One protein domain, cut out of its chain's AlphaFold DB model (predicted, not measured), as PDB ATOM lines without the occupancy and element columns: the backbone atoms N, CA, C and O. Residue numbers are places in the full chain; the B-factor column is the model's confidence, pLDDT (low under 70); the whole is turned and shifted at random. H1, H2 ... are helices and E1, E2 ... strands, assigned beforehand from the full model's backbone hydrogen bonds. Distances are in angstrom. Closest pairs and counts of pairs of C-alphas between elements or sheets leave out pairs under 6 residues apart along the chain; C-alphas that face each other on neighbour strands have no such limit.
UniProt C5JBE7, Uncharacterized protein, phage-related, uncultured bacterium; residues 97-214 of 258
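This is residues 97 to 214 of the 258 residues of the protein "Uncharacterized protein, phage-related" of uncultured bacterium (UniProt C5JBE7). A body of little regular structure holds a mixed sheet, E1 E2 E3 E4, and an antiparallel sheet, E5 E6 E7; a long link leads to a far hairpin, E8 and E9. Of 118 printed residues, 41 are in named elements, mostly strand; H1 follows E4. It is only just loose, close to compact: radius of gyration of the C-alphas 16.7 A, spans 57 by 29 by 23 A.

Start at E1, residues 104 to 106, parallel to E2, 122 to 125: N 106 and O 124, 2.8 A. E2, E3, 145 to 149, and E4, 154 to 158, form a meander of antiparallel hairpins: see N 147 and O 123, 2.9 A. E5, 168 to 171, E6, 176 to 180, and E7, 185 to 187, form another: see N 178 and O 169, 2.8 A.

Find C-alpha 104 at (239.202, 241.115, 297.794). H1, 160 to 163, is too short for O i to N i+4 pairs. Hairpin E8, 200 to 203, and E9, 206 to 209, ends at (209.719, 247.751, 305.512).

The printed part has no cut; residue 214 is under 70 pLDDT.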
ATOM      1  N   ASP A  97     244.906 252.272 313.059       93.56
ATOM      2  CA  ASP A  97     245.390 251.095 312.343       93.56
ATOM      3  C   ASP A  97     244.734 251.015 310.959       93.56
ATOM      4  O   ASP A  97     243.810 250.239 310.709       93.56
ATOM      5  N   PHE A  98     245.161 251.914 310.071       94.50
ATOM      6  CA  PHE A  98     244.719 251.912 308.681       94.50
ATOM      7  C   PHE A  98     245.643 251.062 307.823       94.50
ATOM      8  O   PHE A  98     246.821 251.376 307.634       94.50
ATOM      9  N   GLN A  99     245.066 250.026 307.237       96.88
ATOM     10  CA  GLN A  99     245.711 249.172 306.260       96.88
ATOM     11  C   GLN A  99     245.496 249.743 304.854       96.88
ATOM     12  O   GLN A  99     244.457 250.336 304.562       96.88
ATOM     13  N   LYS A 100     246.474 249.560 303.957       97.19
ATOM     14  CA  LYS A 100     246.251 249.805 302.521       97.19
ATOM     15  C   LYS A 100     245.102 248.923 302.034       97.19
ATOM     16  O   LYS A 100     244.988 247.791 302.502       97.19
ATOM     17  N   ASP A 101     244.351 249.403 301.054       98.06
ATOM     18  CA  ASP A 101     243.257 248.663 300.428       98.06
ATOM     19  C   ASP A 101     243.637 247.221 300.074       98.06
ATOM     20  O   ASP A 101     244.761 246.940 299.644       98.06
ATOM     21  N   ILE A 102     242.658 246.333 300.183       98.00
ATOM     22  CA  ILE A 102     242.707 244.986 299.626       98.00
ATOM     23  C   ILE A 102     241.888 244.933 298.339       98.00
ATOM     24  O   ILE A 102     240.944 245.703 298.136       98.00
ATOM     25  N   LEU A 103     242.271 244.028 297.446       97.38
ATOM     26  CA  LEU A 103     241.520 243.754 296.232       97.38
ATOM     27  C   LEU A 103     240.242 242.989 296.560       97.38
ATOM     28  O   LEU A 103     239.184 243.406 296.103       97.38
ATOM     29  N   ASP A 104     240.344 241.926 297.360       97.00
ATOM     30  CA  ASP A 104     239.202 241.115 297.794       97.00
ATOM     31  C   ASP A 104     239.576 240.197 298.985       97.00
ATOM     32  O   ASP A 104     240.700 240.250 299.504       97.00
ATOM     33  N   VAL A 105     238.643 239.348 299.420       97.00
ATOM     34  CA  VAL A 105     238.795 238.364 300.499       97.00
ATOM     35  C   VAL A 105     238.851 236.946 299.932       97.00
ATOM     36  O   VAL A 105     237.930 236.489 299.259       97.00
ATOM     37  N   GLN A 106     239.920 236.215 300.244       96.12
ATOM     38  CA  GLN A 106     240.032 234.790 299.958       96.12
ATOM     39  C   GLN A 106     239.450 233.964 301.109       96.12
ATOM     40  O   GLN A 106     239.988 233.993 302.218       96.12
ATOM     41  N   ALA A 107     238.425 233.163 300.812       95.56
ATOM     42  CA  ALA A 107     237.743 232.323 301.794       95.56
ATOM     43  C   ALA A 107     237.616 230.839 301.411       95.56
ATOM     44  O   ALA A 107     237.516 230.004 302.302       95.56
ATOM     45  N   ASP A 108     237.571 230.492 300.123       95.56
ATOM     46  CA  ASP A 108     237.085 229.173 299.677       95.56
ATOM     47  C   ASP A 108     237.785 228.631 298.417       95.56
ATOM     48  O   ASP A 108     237.265 227.759 297.718       95.56
ATOM     49  N   ALA A 109     238.974 229.146 298.117       94.31
ATOM     50  CA  ALA A 109     239.777 228.833 296.941       94.31
ATOM     51  C   ALA A 109     239.111 229.189 295.603       94.31
ATOM     52  O   ALA A 109     239.592 228.738 294.569       94.31
ATOM     53  N   THR A 110     238.041 229.990 295.574       94.81
ATOM     54  CA  THR A 110     237.441 230.448 294.306       94.81
ATOM     55  C   THR A 110     238.056 231.748 293.805       94.81
ATOM     56  O   THR A 110     238.142 231.961 292.595       94.81
ATOM     57  N   LEU A 111     238.532 232.595 294.722       95.25
ATOM     58  CA  LEU A 111     239.214 233.831 294.376       95.25
ATOM     59  C   LEU A 111     240.600 233.526 293.798       95.25
ATOM     60  O   LEU A 111     241.497 233.069 294.508       95.25
ATOM     61  N   ASP A 112     240.778 233.808 292.512       94.00
ATOM     62  CA  ASP A 112     242.064 233.721 291.829       94.00
ATOM     63  C   ASP A 112     242.750 235.104 291.829       94.00
ATOM     64  O   ASP A 112     242.212 236.031 291.220       94.00
ATOM     65  N   PRO A 113     243.951 235.270 292.425       93.19
ATOM     66  CA  PRO A 113     244.721 236.517 292.370       93.19
ATOM     67  C   PRO A 113     245.314 236.811 290.979       93.19
ATOM     68  O   PRO A 113     246.144 237.710 290.832       93.19
ATOM     69  N   SER A 114     244.887 236.063 289.957       84.00
ATOM     70  CA  SER A 114     245.462 235.942 288.621       84.00
ATOM     71  C   SER A 114     246.807 235.208 288.606       84.00
ATOM     72  O   SER A 114     247.538 235.152 289.591       84.00
ATOM     73  N   ALA A 115     247.179 234.673 287.441       75.25
ATOM     74  CA  ALA A 115     248.485 234.037 287.243       75.25
ATOM     75  C   ALA A 115     249.667 235.035 287.227       75.25
ATOM     76  O   ALA A 115     250.821 234.607 287.178       75.25
ATOM     77  N   ALA A 116     249.404 236.348 287.218       85.81
ATOM     78  CA  ALA A 116     250.418 237.403 287.187       85.81
ATOM     79  C   ALA A 116     249.996 238.598 288.072       85.81
ATOM     80  O   ALA A 116     249.680 239.664 287.536       85.81
ATOM     81  N   PRO A 117     249.973 238.423 289.407       93.94
ATOM     82  CA  PRO A 117     249.661 239.500 290.346       93.94
ATOM     83  C   PRO A 117     250.654 240.667 290.225       93.94
ATOM     84  O   PRO A 117     251.807 240.503 289.807       93.94
ATOM     85  N   ILE A 118     250.203 241.865 290.589       94.81
ATOM     86  CA  ILE A 118     250.987 243.103 290.546       94.81
ATOM     87  C   ILE A 118     251.529 243.404 291.945       94.81
ATOM     88  O   ILE A 118     250.894 243.120 292.957       94.81
ATOM     89  N   MET A 119     252.743 243.962 292.019       96.69
ATOM     90  CA  MET A 119     253.333 244.370 293.297       96.69
ATOM     91  C   MET A 119     252.377 245.305 294.053       96.69
ATOM     92  O   MET A 119     251.983 246.346 293.524       96.69
ATOM     93  N   GLY A 120     252.059 244.951 295.296       96.81
ATOM     94  CA  GLY A 120     251.116 245.678 296.140       96.81
ATOM     95  C   GLY A 120     249.674 245.170 296.078       96.81
ATOM     96  O   GLY A 120     248.832 245.738 296.768       96.81
ATOM     97  N   ASP A 121     249.371 244.129 295.300       97.62
ATOM     98  CA  ASP A 121     248.078 243.444 295.374       97.62
ATOM     99  C   ASP A 121     247.923 242.797 296.755       97.62
ATOM    100  O   ASP A 121     248.777 242.008 297.172       97.62
ATOM    101  N   ARG A 122     246.844 243.138 297.473       98.31
ATOM    102  CA  ARG A 122     246.585 242.659 298.838       98.31
ATOM    103  C   ARG A 122     245.259 241.930 298.948       98.31
ATOM    104  O   ARG A 122     244.298 242.298 298.278       98.31
ATOM    105  N   TYR A 123     245.203 240.950 299.842       98.12
ATOM    106  CA  TYR A 123     244.008 240.152 300.112       98.12
ATOM    107  C   TYR A 123     243.932 239.802 301.596       98.12
ATOM    108  O   TYR A 123     244.970 239.606 302.227       98.12
ATOM    109  N   ILE A 124     242.722 239.689 302.138       98.06
ATOM    110  CA  ILE A 124     242.501 239.018 303.428       98.06
ATOM    111  C   ILE A 124     242.361 237.519 303.157       98.06
ATOM    112  O   ILE A 124     241.651 237.139 302.227       98.06
ATOM    113  N   VAL A 125     242.989 236.666 303.967       97.75
ATOM    114  CA  VAL A 125     242.842 235.202 303.878       97.75
ATOM    115  C   VAL A 125     242.055 234.696 305.079       97.75
ATOM    116  O   VAL A 125     242.630 234.484 306.137       97.75
ATOM    117  N   THR A 126     240.746 234.482 304.956       96.94
ATOM    118  CA  THR A 126     239.912 234.040 306.093       96.94
ATOM    119  C   THR A 126     240.029 232.542 306.379       96.94
ATOM    120  O   THR A 126     239.839 232.125 307.521       96.94
ATOM    121  N   ASP A 127     240.376 231.732 305.374       96.56
ATOM    122  CA  ASP A 127     240.666 230.302 305.534       96.56
ATOM    123  C   ASP A 127     241.916 229.901 304.739       96.56
ATOM    124  O   ASP A 127     241.892 229.719 303.520       96.56
ATOM    125  N   VAL A 128     243.030 229.725 305.449       95.50
ATOM    126  CA  VAL A 128     244.315 229.315 304.865       95.50
ATOM    127  C   VAL A 128     244.252 227.903 304.277       95.50
ATOM    128  O   VAL A 128     245.004 227.575 303.357       95.50
ATOM    129  N   THR A 129     243.361 227.044 304.777       96.25
ATOM    130  CA  THR A 129     243.233 225.666 304.283       96.25
ATOM    131  C   THR A 129     242.548 225.596 302.919       96.25
ATOM    132  O   THR A 129     242.746 224.624 302.187       96.25
ATOM    133  N   ALA A 130     241.820 226.652 302.551       95.69
ATOM    134  CA  ALA A 130     241.157 226.843 301.269       95.69
ATOM    135  C   ALA A 130     241.806 227.986 300.462       95.69
ATOM    136  O   ALA A 130     241.134 228.804 299.842       95.69
ATOM    137  N   LEU A 131     243.137 228.065 300.450       95.81
ATOM    138  CA  LEU A 131     243.854 229.057 299.653       95.81
ATOM    139  C   LEU A 131     243.915 228.634 298.172       95.81
ATOM    140  O   LEU A 131     244.356 227.527 297.853       95.81
ATOM    141  N   HIS A 132     243.509 229.512 297.246       95.94
ATOM    142  CA  HIS A 132     243.647 229.236 295.811       95.94
ATOM    143  C   HIS A 132     245.121 229.039 295.417       95.94
ATOM    144  O   HIS A 132     246.008 229.770 295.858       95.94
ATOM    145  N   ALA A 133     245.394 228.080 294.531       94.38
ATOM    146  CA  ALA A 133     246.757 227.644 294.217       94.38
ATOM    147  C   ALA A 133     247.671 228.754 293.657       94.38
ATOM    148  O   ALA A 133     248.882 228.705 293.872       94.38
ATOM    149  N   HIS A 134     247.122 229.761 292.965       95.38
ATOM    150  CA  HIS A 134     247.910 230.887 292.435       95.38
ATOM    151  C   HIS A 134     248.444 231.846 293.513       95.38
ATOM    152  O   HIS A 134     249.352 232.619 293.221       95.38
ATOM    153  N   PHE A 135     247.970 231.770 294.762       96.00
ATOM    154  CA  PHE A 135     248.626 232.461 295.879       96.00
ATOM    155  C   PHE A 135     249.971 231.819 296.262       96.00
ATOM    156  O   PHE A 135     250.793 232.448 296.925       96.00
ATOM    157  N   GLY A 136     250.223 230.580 295.826       93.75
ATOM    158  CA  GLY A 136     251.439 229.845 296.150       93.75
ATOM    159  C   GLY A 136     251.493 229.403 297.613       93.75
ATOM    160  O   GLY A 136     250.474 229.213 298.274       93.75
ATOM    161  N   THR A 137     252.706 229.174 298.115       94.88
ATOM    162  CA  THR A 137     252.945 228.868 299.533       94.88
ATOM    163  C   THR A 137     253.369 230.143 300.241       94.88
ATOM    164  O   THR A 137     254.408 230.701 299.906       94.88
ATOM    165  N   ILE A 138     252.594 230.573 301.235       97.12
ATOM    166  CA  ILE A 138     252.861 231.798 301.993       97.12
ATOM    167  C   ILE A 138     253.404 231.402 303.364       97.12
ATOM    168  O   ILE A 138     252.735 230.725 304.145       97.12
ATOM    169  N   ALA A 139     254.644 231.782 303.658       96.56
ATOM    170  CA  ALA A 139     255.266 231.451 304.932       96.56
ATOM    171  C   ALA A 139     254.607 232.228 306.084       96.56
ATOM    172  O   ALA A 139     254.539 233.453 306.046       96.56
ATOM    173  N   GLY A 140     254.171 231.510 307.122       95.62
ATOM    174  CA  GLY A 140     253.661 232.108 308.360       95.62
ATOM    175  C   GLY A 140     252.227 232.638 308.307       95.62
ATOM    176  O   GLY A 140     251.795 233.190 309.307       95.62
ATOM    177  N   VAL A 141     251.500 232.460 307.196       96.75
ATOM    178  CA  VAL A 141     250.109 232.927 307.085       96.75
ATOM    179  C   VAL A 141     249.179 232.165 308.032       96.75
ATOM    180  O   VAL A 141     249.207 230.932 308.100       96.75
ATOM    181  N   ALA A 142     248.344 232.911 308.744       96.38
ATOM    182  CA  ALA A 142     247.249 232.436 309.571       96.38
ATOM    183  C   ALA A 142     245.898 232.936 309.031       96.38
ATOM    184  O   ALA A 142     245.822 233.769 308.125       96.38
ATOM    185  N   ASN A 143     244.806 232.390 309.572       96.94
ATOM    186  CA  ASN A 143     243.469 232.857 309.222       96.94
ATOM    187  C   ASN A 143     243.298 234.321 309.643       96.94
ATOM    188  O   ASN A 143     243.650 234.699 310.758       96.94
ATOM    189  N   ASN A 144     242.656 235.080 308.762       97.31
ATOM    190  CA  ASN A 144     242.363 236.508 308.824       97.31
ATOM    191  C   ASN A 144     243.562 237.448 308.613       97.31
ATOM    192  O   ASN A 144     243.383 238.663 308.701       97.31
ATOM    193  N   ASP A 145     244.741 236.932 308.266       97.81
ATOM    194  CA  ASP A 145     245.885 237.775 307.909       97.81
ATOM    195  C   ASP A 145     245.669 238.509 306.581       97.81
ATOM    196  O   ASP A 145     244.979 238.023 305.675       97.81
ATOM    197  N   ILE A 146     246.320 239.670 306.440       98.38
ATOM    198  CA  ILE A 146     246.443 240.364 305.155       98.38
ATOM    199  C   ILE A 146     247.774 239.984 304.518       98.38
ATOM    200  O   ILE A 146     248.850 240.203 305.086       98.38
ATOM    201  N   ILE A 147     247.697 239.485 303.293       98.25
ATOM    202  CA  ILE A 147     248.855 239.169 302.459       98.25
ATOM    203  C   ILE A 147     249.061 240.252 301.394       98.25
ATOM    204  O   ILE A 147     248.095 240.863 300.942       98.25
ATOM    205  N   GLU A 148     250.307 240.491 300.985       98.12
ATOM    206  CA  GLU A 148     250.683 241.414 299.901       98.12
ATOM    207  C   GLU A 148     251.607 240.701 298.905       98.12
ATOM    208  O   GLU A 148     252.535 239.990 299.300       98.12
ATOM    209  N   PHE A 149     251.381 240.889 297.602       98.06
ATOM    210  CA  PHE A 149     252.330 240.445 296.584       98.06
ATOM    211  C   PHE A 149     253.522 241.404 296.529       98.06
ATOM    212  O   PHE A 149     253.390 242.565 296.139       98.06
ATOM    213  N   ASN A 150     254.720 240.923 296.866       96.62
ATOM    214  CA  ASN A 150     255.929 241.755 296.938       96.62
ATOM    215  C   ASN A 150     256.649 241.940 295.583       96.62
ATOM    216  O   ASN A 150     257.749 242.490 295.530       96.62
ATOM    217  N   GLY A 151     256.049 241.456 294.490       95.44
ATOM    218  CA  GLY A 151     256.649 241.407 293.154       95.44
ATOM    219  C   GLY A 151     257.252 240.046 292.786       95.44
ATOM    220  O   GLY A 151     257.532 239.816 291.611       95.44
ATOM    221  N   THR A 152     257.439 239.148 293.757       94.88
ATOM    222  CA  THR A 152     257.917 237.770 293.541       94.88
ATOM    223  C   THR A 152     256.934 236.738 294.085       94.88
ATOM    224  O   THR A 152     256.619 235.772 293.395       94.88
ATOM    225  N   GLU A 153     256.449 236.943 295.306       96.06
ATOM    226  CA  GLU A 153     255.548 236.029 296.007       96.06
ATOM    227  C   GLU A 153     254.588 236.802 296.916       96.06
ATOM    228  O   GLU A 153     254.789 237.990 297.192       96.06
ATOM    229  N   PHE A 154     253.543 236.122 297.382       97.94
ATOM    230  CA  PHE A 154     252.702 236.639 298.452       97.94
ATOM    231  C   PHE A 154     253.382 236.419 299.802       97.94
ATOM    232  O   PHE A 154     253.867 235.328 300.098       97.94
ATOM    233  N   VAL A 155     253.388 237.460 300.627       98.06
ATOM    234  CA  VAL A 155     253.910 237.439 301.996       98.06
ATOM    235  C   VAL A 155     252.856 237.967 302.958       98.06
ATOM    236  O   VAL A 155     252.004 238.761 302.560       98.06
ATOM    237  N   VAL A 156     252.910 237.542 304.222       98.00
ATOM    238  CA  VAL A 156     252.094 238.147 305.284       98.00
ATOM    239  C   VAL A 156     252.584 239.572 305.508       98.00
ATOM    240  O   VAL A 156     253.730 239.780 305.902       98.00
ATOM    241  N   GLU A 157     251.720 240.545 305.240       97.50
ATOM    242  CA  GLU A 157     251.998 241.964 305.470       97.50
ATOM    243  C   GLU A 157     251.411 242.425 306.806       97.50
ATOM    244  O   GLU A 157     251.974 243.290 307.473       97.50
ATOM    245  N   TYR A 158     250.279 241.846 307.211       97.62
ATOM    246  CA  TYR A 158     249.625 242.189 308.465       97.62
ATOM    247  C   TYR A 158     249.042 240.943 309.131       97.62
ATOM    248  O   TYR A 158     248.128 240.317 308.597       97.62
ATOM    249  N   ASP A 159     249.589 240.620 310.301       96.50
ATOM    250  CA  ASP A 159     249.153 239.520 311.158       96.50
ATOM    251  C   ASP A 159     248.190 240.062 312.221       96.50
ATOM    252  O   ASP A 159     248.591 240.754 313.169       96.50
ATOM    253  N   VAL A 160     246.904 239.754 312.052       93.94
ATOM    254  CA  VAL A 160     245.839 240.241 312.945       93.94
ATOM    255  C   VAL A 160     245.926 239.626 314.342       93.94
ATOM    256  O   VAL A 160     245.466 240.229 315.315       93.94
ATOM    257  N   SER A 161     246.536 238.443 314.470       90.25
ATOM    258  CA  SER A 161     246.688 237.749 315.750       90.25
ATOM    259  C   SER A 161     247.728 238.422 316.650       90.25
ATOM    260  O   SER A 161     247.637 238.341 317.878       90.25
ATOM    261  N   VAL A 162     248.686 239.131 316.046       91.62
ATOM    262  CA  VAL A 162     249.714 239.909 316.746       91.62
ATOM    263  C   VAL A 162     249.284 241.359 316.953       91.62
ATOM    264  O   VAL A 162     249.536 241.919 318.023       91.62
ATOM    265  N   ALA A 163     248.661 241.979 315.949       89.25
ATOM    266  CA  ALA A 163     248.329 243.401 315.987       89.25
ATOM    267  C   ALA A 163     247.133 243.734 316.901       89.25
ATOM    268  O   ALA A 163     247.113 244.804 317.514       89.25
ATOM    269  N   GLY A 164     246.190 242.799 317.070       88.38
ATOM    270  CA  GLY A 164     244.982 242.993 317.875       88.38
ATOM    271  C   GLY A 164     243.825 243.620 317.091       88.38
ATOM    272  O   GLY A 164     243.854 243.694 315.869       88.38
ATOM    273  N   GLU A 165     242.765 244.020 317.795       93.44
ATOM    274  CA  GLU A 165     241.519 244.529 317.201       93.44
ATOM    275  C   GLU A 165     241.650 245.955 316.640       93.44
ATOM    276  O   GLU A 165     242.417 246.772 317.150       93.44
ATOM    277  N   GLY A 166     240.797 246.309 315.671       91.81
ATOM    278  CA  GLY A 166     240.592 247.696 315.241       91.81
ATOM    279  C   GLY A 166     241.219 248.087 313.907       91.81
ATOM    280  O   GLY A 166     241.015 249.225 313.483       91.81
ATOM    281  N   ALA A 167     241.910 247.166 313.237       96.06
ATOM    282  CA  ALA A 167     242.402 247.372 311.881       96.06
ATOM    283  C   ALA A 167     241.253 247.724 310.926       96.06
ATOM    284  O   ALA A 167     240.186 247.106 310.972       96.06
ATOM    285  N   LEU A 168     241.471 248.711 310.061       95.88
ATOM    286  CA  LEU A 168     240.515 249.183 309.062       95.88
ATOM    287  C   LEU A 168     241.129 249.082 307.671       95.88
ATOM    288  O   LEU A 168     242.254 249.532 307.449       95.88
ATOM    289  N   VAL A 169     240.376 248.533 306.724       97.56
ATOM    290  CA  VAL A 169     240.822 248.346 305.341       97.56
ATOM    291  C   VAL A 169     239.685 248.603 304.363       97.56
ATOM    292  O   VAL A 169     238.533 248.308 304.662       97.56
ATOM    293  N   TRP A 170     239.986 249.159 303.194       97.38
ATOM    294  CA  TRP A 170     239.010 249.260 302.111       97.38
ATOM    295  C   TRP A 170     239.039 247.990 301.257       97.38
ATOM    296  O   TRP A 170     240.101 247.621 300.749       97.38
ATOM    297  N   ASN A 171     237.889 247.339 301.083       96.50
ATOM    298  CA  ASN A 171     237.700 246.251 300.130       96.50
ATOM    299  C   ASN A 171     237.228 246.820 298.789       96.50
ATOM    300  O   ASN A 171     236.127 247.360 298.684       96.50
ATOM    301  N   ARG A 172     238.067 246.685 297.757       96.06
ATOM    302  CA  ARG A 172     237.781 247.202 296.412       96.06
ATOM    303  C   ARG A 172     236.766 246.375 295.631       96.06
ATOM    304  O   ARG A 172     236.077 246.946 294.796       96.06
ATOM    305  N   ALA A 173     236.675 245.069 295.860       94.19
ATOM    306  CA  ALA A 173     235.677 244.230 295.201       94.19
ATOM    307  C   ALA A 173     234.262 244.527 295.711       94.19
ATOM    308  O   ALA A 173     233.306 244.493 294.938       94.19
ATOM    309  N   LEU A 174     234.139 244.841 297.003       91.75
ATOM    310  CA  LEU A 174     232.860 245.086 297.673       91.75
ATOM    311  C   LEU A 174     232.545 246.573 297.898       91.75
ATOM    312  O   LEU A 174     231.521 246.870 298.510       91.75
ATOM    313  N   ASP A 175     233.411 247.492 297.455       92.50
ATOM    314  CA  ASP A 175     233.301 248.948 297.654       92.50
ATOM    315  C   ASP A 175     232.887 249.344 299.086       92.50
ATOM    316  O   ASP A 175     232.004 250.178 299.313       92.50
ATOM    317  N   SER A 176     233.525 248.720 300.075       92.25
ATOM    318  CA  SER A 176     233.169 248.879 301.485       92.25
ATOM    319  C   SER A 176     234.387 248.859 302.402       92.25
ATOM    320  O   SER A 176     235.410 248.227 302.134       92.25
ATOM    321  N   TRP A 177     234.274 249.581 303.517       94.81
ATOM    322  CA  TRP A 177     235.250 249.507 304.598       94.81
ATOM    323  C   TRP A 177     235.021 248.237 305.392       94.81
ATOM    324  O   TRP A 177     233.886 247.926 305.727       94.81
ATOM    325  N   PHE A 178     236.092 247.529 305.716       95.25
ATOM    326  CA  PHE A 178     236.101 246.366 306.586       95.25
ATOM    327  C   PHE A 178     236.857 246.721 307.867       95.25
ATOM    328  O   PHE A 178     237.869 247.431 307.822       95.25
ATOM    329  N   ARG A 179     236.377 246.230 309.010       95.25
ATOM    330  CA  ARG A 179     237.047 246.346 310.305       95.25
ATOM    331  C   ARG A 179     237.298 244.966 310.887       95.25
ATOM    332  O   ARG A 179     236.393 244.141 310.932       95.25
ATOM    333  N   TRP A 180     238.505 244.762 311.394       96.50
ATOM    334  CA  TRP A 180     238.827 243.615 312.227       96.50
ATOM    335  C   TRP A 180     238.320 243.844 313.653       96.50
ATOM    336  O   TRP A 180     238.737 244.800 314.323       96.50
ATOM    337  N   ASP A 181     237.419 242.983 314.117       92.81
ATOM    338  CA  ASP A 181     236.829 243.053 315.460       92.81
ATOM    339  C   ASP A 181     237.489 242.110 316.481       92.81
ATOM    340  O   ASP A 181     237.085 242.093 317.638       92.81
ATOM    341  N   GLY A 182     238.508 241.351 316.061       94.19
ATOM    342  CA  GLY A 182     239.177 240.332 316.878       94.19
ATOM    343  C   GLY A 182     238.775 238.899 316.550       94.19
ATOM    344  O   GLY A 182     239.429 237.962 317.011       94.19
ATOM    345  N   ILE A 183     237.723 238.719 315.753       92.81
ATOM    346  CA  ILE A 183     237.177 237.413 315.380       92.81
ATOM    347  C   ILE A 183     237.036 237.315 313.861       92.81
ATOM    348  O   ILE A 183     237.483 236.327 313.271       92.81
ATOM    349  N   VAL A 184     236.440 238.329 313.232       93.94
ATOM    350  CA  VAL A 184     236.166 238.390 311.793       93.94
ATOM    351  C   VAL A 184     236.456 239.778 311.218       93.94
ATOM    352  O   VAL A 184     236.536 240.788 311.921       93.94
ATOM    353  N   TRP A 185     236.646 239.811 309.901       95.38
ATOM    354  CA  TRP A 185     236.624 241.042 309.125       95.38
ATOM    355  C   TRP A 185     235.203 241.285 308.623       95.38
ATOM    356  O   TRP A 185     234.750 240.572 307.730       95.38
ATOM    357  N   ASP A 186     234.540 242.302 309.164       91.38
ATOM    358  CA  ASP A 186     233.166 242.655 308.799       91.38
ATOM    359  C   ASP A 186     233.075 244.072 308.234       91.38
ATOM    360  O   ASP A 186     233.919 244.931 308.509       91.38
ATOM    361  N   GLU A 187     232.019 244.331 307.457       91.25
ATOM    362  CA  GLU A 187     231.727 245.665 306.936       91.25
ATOM    363  C   GLU A 187     231.594 246.680 308.086       91.25
ATOM    364  O   GLU A 187     230.815 246.528 309.029       91.25
ATOM    365  N   PHE A 188     232.356 247.763 307.988       88.62
ATOM    366  CA  PHE A 188     232.342 248.886 308.900       88.62
ATOM    367  C   PHE A 188     231.701 250.102 308.237       88.62
ATOM    368  O   PHE A 188     232.232 250.689 307.297       88.62
ATOM    369  N   GLY A 189     230.571 250.531 308.791       81.62
ATOM    370  CA  GLY A 189     229.762 251.607 308.228       81.62
ATOM    371  C   GLY A 189     228.528 251.070 307.505       81.62
ATOM    372  O   GLY A 189     228.086 249.951 307.758       81.62
ATOM    373  N   GLY A 190     227.909 251.910 306.672       77.75
ATOM    374  CA  GLY A 190     226.709 251.531 305.925       77.75
ATOM    375  C   GLY A 190     225.535 251.128 306.827       77.75
ATOM    376  O   GLY A 190     225.162 251.863 307.746       77.75
ATOM    377  N   LEU A 191     224.945 249.965 306.538       76.88
ATOM    378  CA  LEU A 191     223.826 249.373 307.281       76.88
ATOM    379  C   LEU A 191     224.231 248.153 308.121       76.88
ATOM    380  O   LEU A 191     223.356 247.527 308.709       76.88
ATOM    381  N   ALA A 192     225.526 247.832 308.220       73.88
ATOM    382  CA  ALA A 192     226.020 246.615 308.874       73.88
ATOM    383  C   ALA A 192     225.560 246.466 310.342       73.88
ATOM    384  O   ALA A 192     225.346 245.359 310.826       73.88
ATOM    385  N   GLY A 193     225.341 247.583 311.048       71.94
ATOM    386  CA  GLY A 193     224.814 247.588 312.420       71.94
ATOM    387  C   GLY A 193     223.284 247.514 312.541       71.94
ATOM    388  O   GLY A 193     222.763 247.458 313.655       71.94
ATOM    389  N   VAL A 194     222.545 247.558 311.430       79.44
ATOM    390  CA  VAL A 194     221.079 247.515 311.431       79.44
ATOM    391  C   VAL A 194     220.629 246.062 311.347       79.44
ATOM    392  O   VAL A 194     220.590 245.455 310.281       79.44
ATOM    393  N   ILE A 195     220.257 245.506 312.497       77.56
ATOM    394  CA  ILE A 195     219.660 244.174 312.577       77.56
ATOM    395  C   ILE A 195     218.179 244.304 312.215       77.56
ATOM    396  O   ILE A 195     217.435 245.019 312.892       77.56
ATOM    397  N   GLY A 196     217.757 243.629 311.143       78.31
ATOM    398  CA  GLY A 196     216.346 243.546 310.770       78.31
ATOM    399  C   GLY A 196     215.504 242.994 311.924       78.31
ATOM    400  O   GLY A 196     215.847 241.971 312.519       78.31
ATOM    401  N   GLY A 197     214.436 243.706 312.272       78.62
ATOM    402  CA  GLY A 197     213.450 243.294 313.268       78.62
ATOM    403  C   GLY A 197     212.110 242.987 312.604       78.62
ATOM    404  O   GLY A 197     211.991 243.054 311.387       78.62
ATOM    405  N   VAL A 198     211.078 242.704 313.401       81.19
ATOM    406  CA  VAL A 198     209.713 242.522 312.874       81.19
ATOM    407  C   VAL A 198     209.322 243.742 312.032       81.19
ATOM    408  O   VAL A 198     209.326 244.868 312.534       81.19
ATOM    409  N   GLY A 199     209.009 243.519 310.754       80.38
ATOM    410  CA  GLY A 199     208.612 244.582 309.827       80.38
ATOM    411  C   GLY A 199     209.753 245.414 309.238       80.38
ATOM    412  O   GLY A 199     209.485 246.357 308.497       80.38
ATOM    413  N   ILE A 200     211.014 245.085 309.525       88.00
ATOM    414  CA  ILE A 200     212.190 245.732 308.929       88.00
ATOM    415  C   ILE A 200     213.148 244.650 308.436       88.00
ATOM    416  O   ILE A 200     213.748 243.937 309.234       88.00
ATOM    417  N   SER A 201     213.364 244.586 307.127       88.50
ATOM    418  CA  SER A 201     214.393 243.740 306.526       88.50
ATOM    419  C   SER A 201     215.528 244.592 305.965       88.50
ATOM    420  O   SER A 201     215.315 245.671 305.413       88.50
ATOM    421  N   VAL A 202     216.759 244.122 306.132       86.56
ATOM    422  CA  VAL A 202     217.960 244.781 305.607       86.56
ATOM    423  C   VAL A 202     218.618 243.826 304.624       86.56
ATOM    424  O   VAL A 202     218.838 242.662 304.947       86.56
ATOM    425  N   SER A 203     218.897 244.303 303.414       82.25
ATOM    426  CA  SER A 203     219.560 243.530 302.362       82.25
ATOM    427  C   SER A 203     220.553 244.416 301.623       82.25
ATOM    428  O   SER A 203     220.159 245.354 300.921       82.25
ATOM    429  N   GLY A 204     221.844 244.112 301.771       76.06
ATOM    430  CA  GLY A 204     222.923 244.976 301.293       76.06
ATOM    431  C   GLY A 204     222.747 246.398 301.831       76.06
ATOM    432  O   GLY A 204     222.541 246.602 303.024       76.06
ATOM    433  N   SER A 205     222.730 247.382 300.933       75.44
ATOM    434  CA  SER A 205     222.534 248.797 301.275       75.44
ATOM    435  C   SER A 205     221.064 249.244 301.337       75.44
ATOM    436  O   SER A 205     220.794 250.444 301.383       75.44
ATOM    437  N   THR A 206     220.101 248.315 301.313       81.25
ATOM    438  CA  THR A 206     218.664 248.639 301.325       81.25
ATOM    439  C   THR A 206     218.017 248.236 302.644       81.25
ATOM    440  O   THR A 206     218.073 247.072 303.033       81.25
ATOM    441  N   ILE A 207     217.326 249.182 303.286       89.50
ATOM    442  CA  ILE A 207     216.332 248.884 304.323       89.50
ATOM    443  C   ILE A 207     214.965 248.815 303.647       89.50
ATOM    444  O   ILE A 207     214.541 249.776 303.004       89.50
ATOM    445  N   SER A 208     214.272 247.700 303.820       88.94
ATOM    446  CA  SER A 208     212.883 247.524 303.413       88.94
ATOM    447  C   SER A 208     211.988 247.438 304.644       88.94
ATOM    448  O   SER A 208     212.378 246.903 305.681       88.94
ATOM    449  N   ILE A 209     210.772 247.965 304.522       86.31
ATOM    450  CA  ILE A 209     209.719 247.751 305.512       86.31
ATOM    451  C   ILE A 209     208.902 246.566 305.017       86.31
ATOM    452  O   ILE A 209     208.312 246.636 303.939       86.31
ATOM    453  N   ASP A 210     208.880 245.483 305.786       82.75
ATOM    454  CA  ASP A 210     207.988 244.366 305.506       82.75
ATOM    455  C   ASP A 210     206.622 244.647 306.135       82.75
ATOM    456  O   ASP A 210     206.364 244.345 307.302       82.75
ATOM    457  N   LEU A 211     205.730 245.263 305.355       73.88
ATOM    458  CA  LEU A 211     204.383 245.587 305.820       73.88
ATOM    459  C   LEU A 211     203.559 244.341 306.189       73.88
ATOM    460  O   LEU A 211     202.567 244.489 306.899       73.88
ATOM    461  N   ALA A 212     203.939 243.136 305.746       71.81
ATOM    462  CA  ALA A 212     203.236 241.906 306.110       71.81
ATOM    463  C   ALA A 212     203.540 241.462 307.550       71.81
ATOM    464  O   ALA A 212     202.709 240.809 308.181       71.81
ATOM    465  N   GLU A 213     204.701 241.844 308.089       71.25
ATOM    466  CA  GLU A 213     205.095 241.544 309.467       71.25
ATOM    467  C   GLU A 213     204.668 242.627 310.475       71.25
ATOM    468  O   GLU A 213     204.636 242.380 311.684       71.25
ATOM    469  N   LEU A 214     204.264 243.814 310.003       65.75
ATOM    470  CA  LEU A 214     203.644 244.846 310.836       65.75
ATOM    471  C   LEU A 214     202.190 244.475 311.180       65.75
ATOM    472  O   LEU A 214     201.224 244.973 310.609       65.75
TER     473      LEU A 214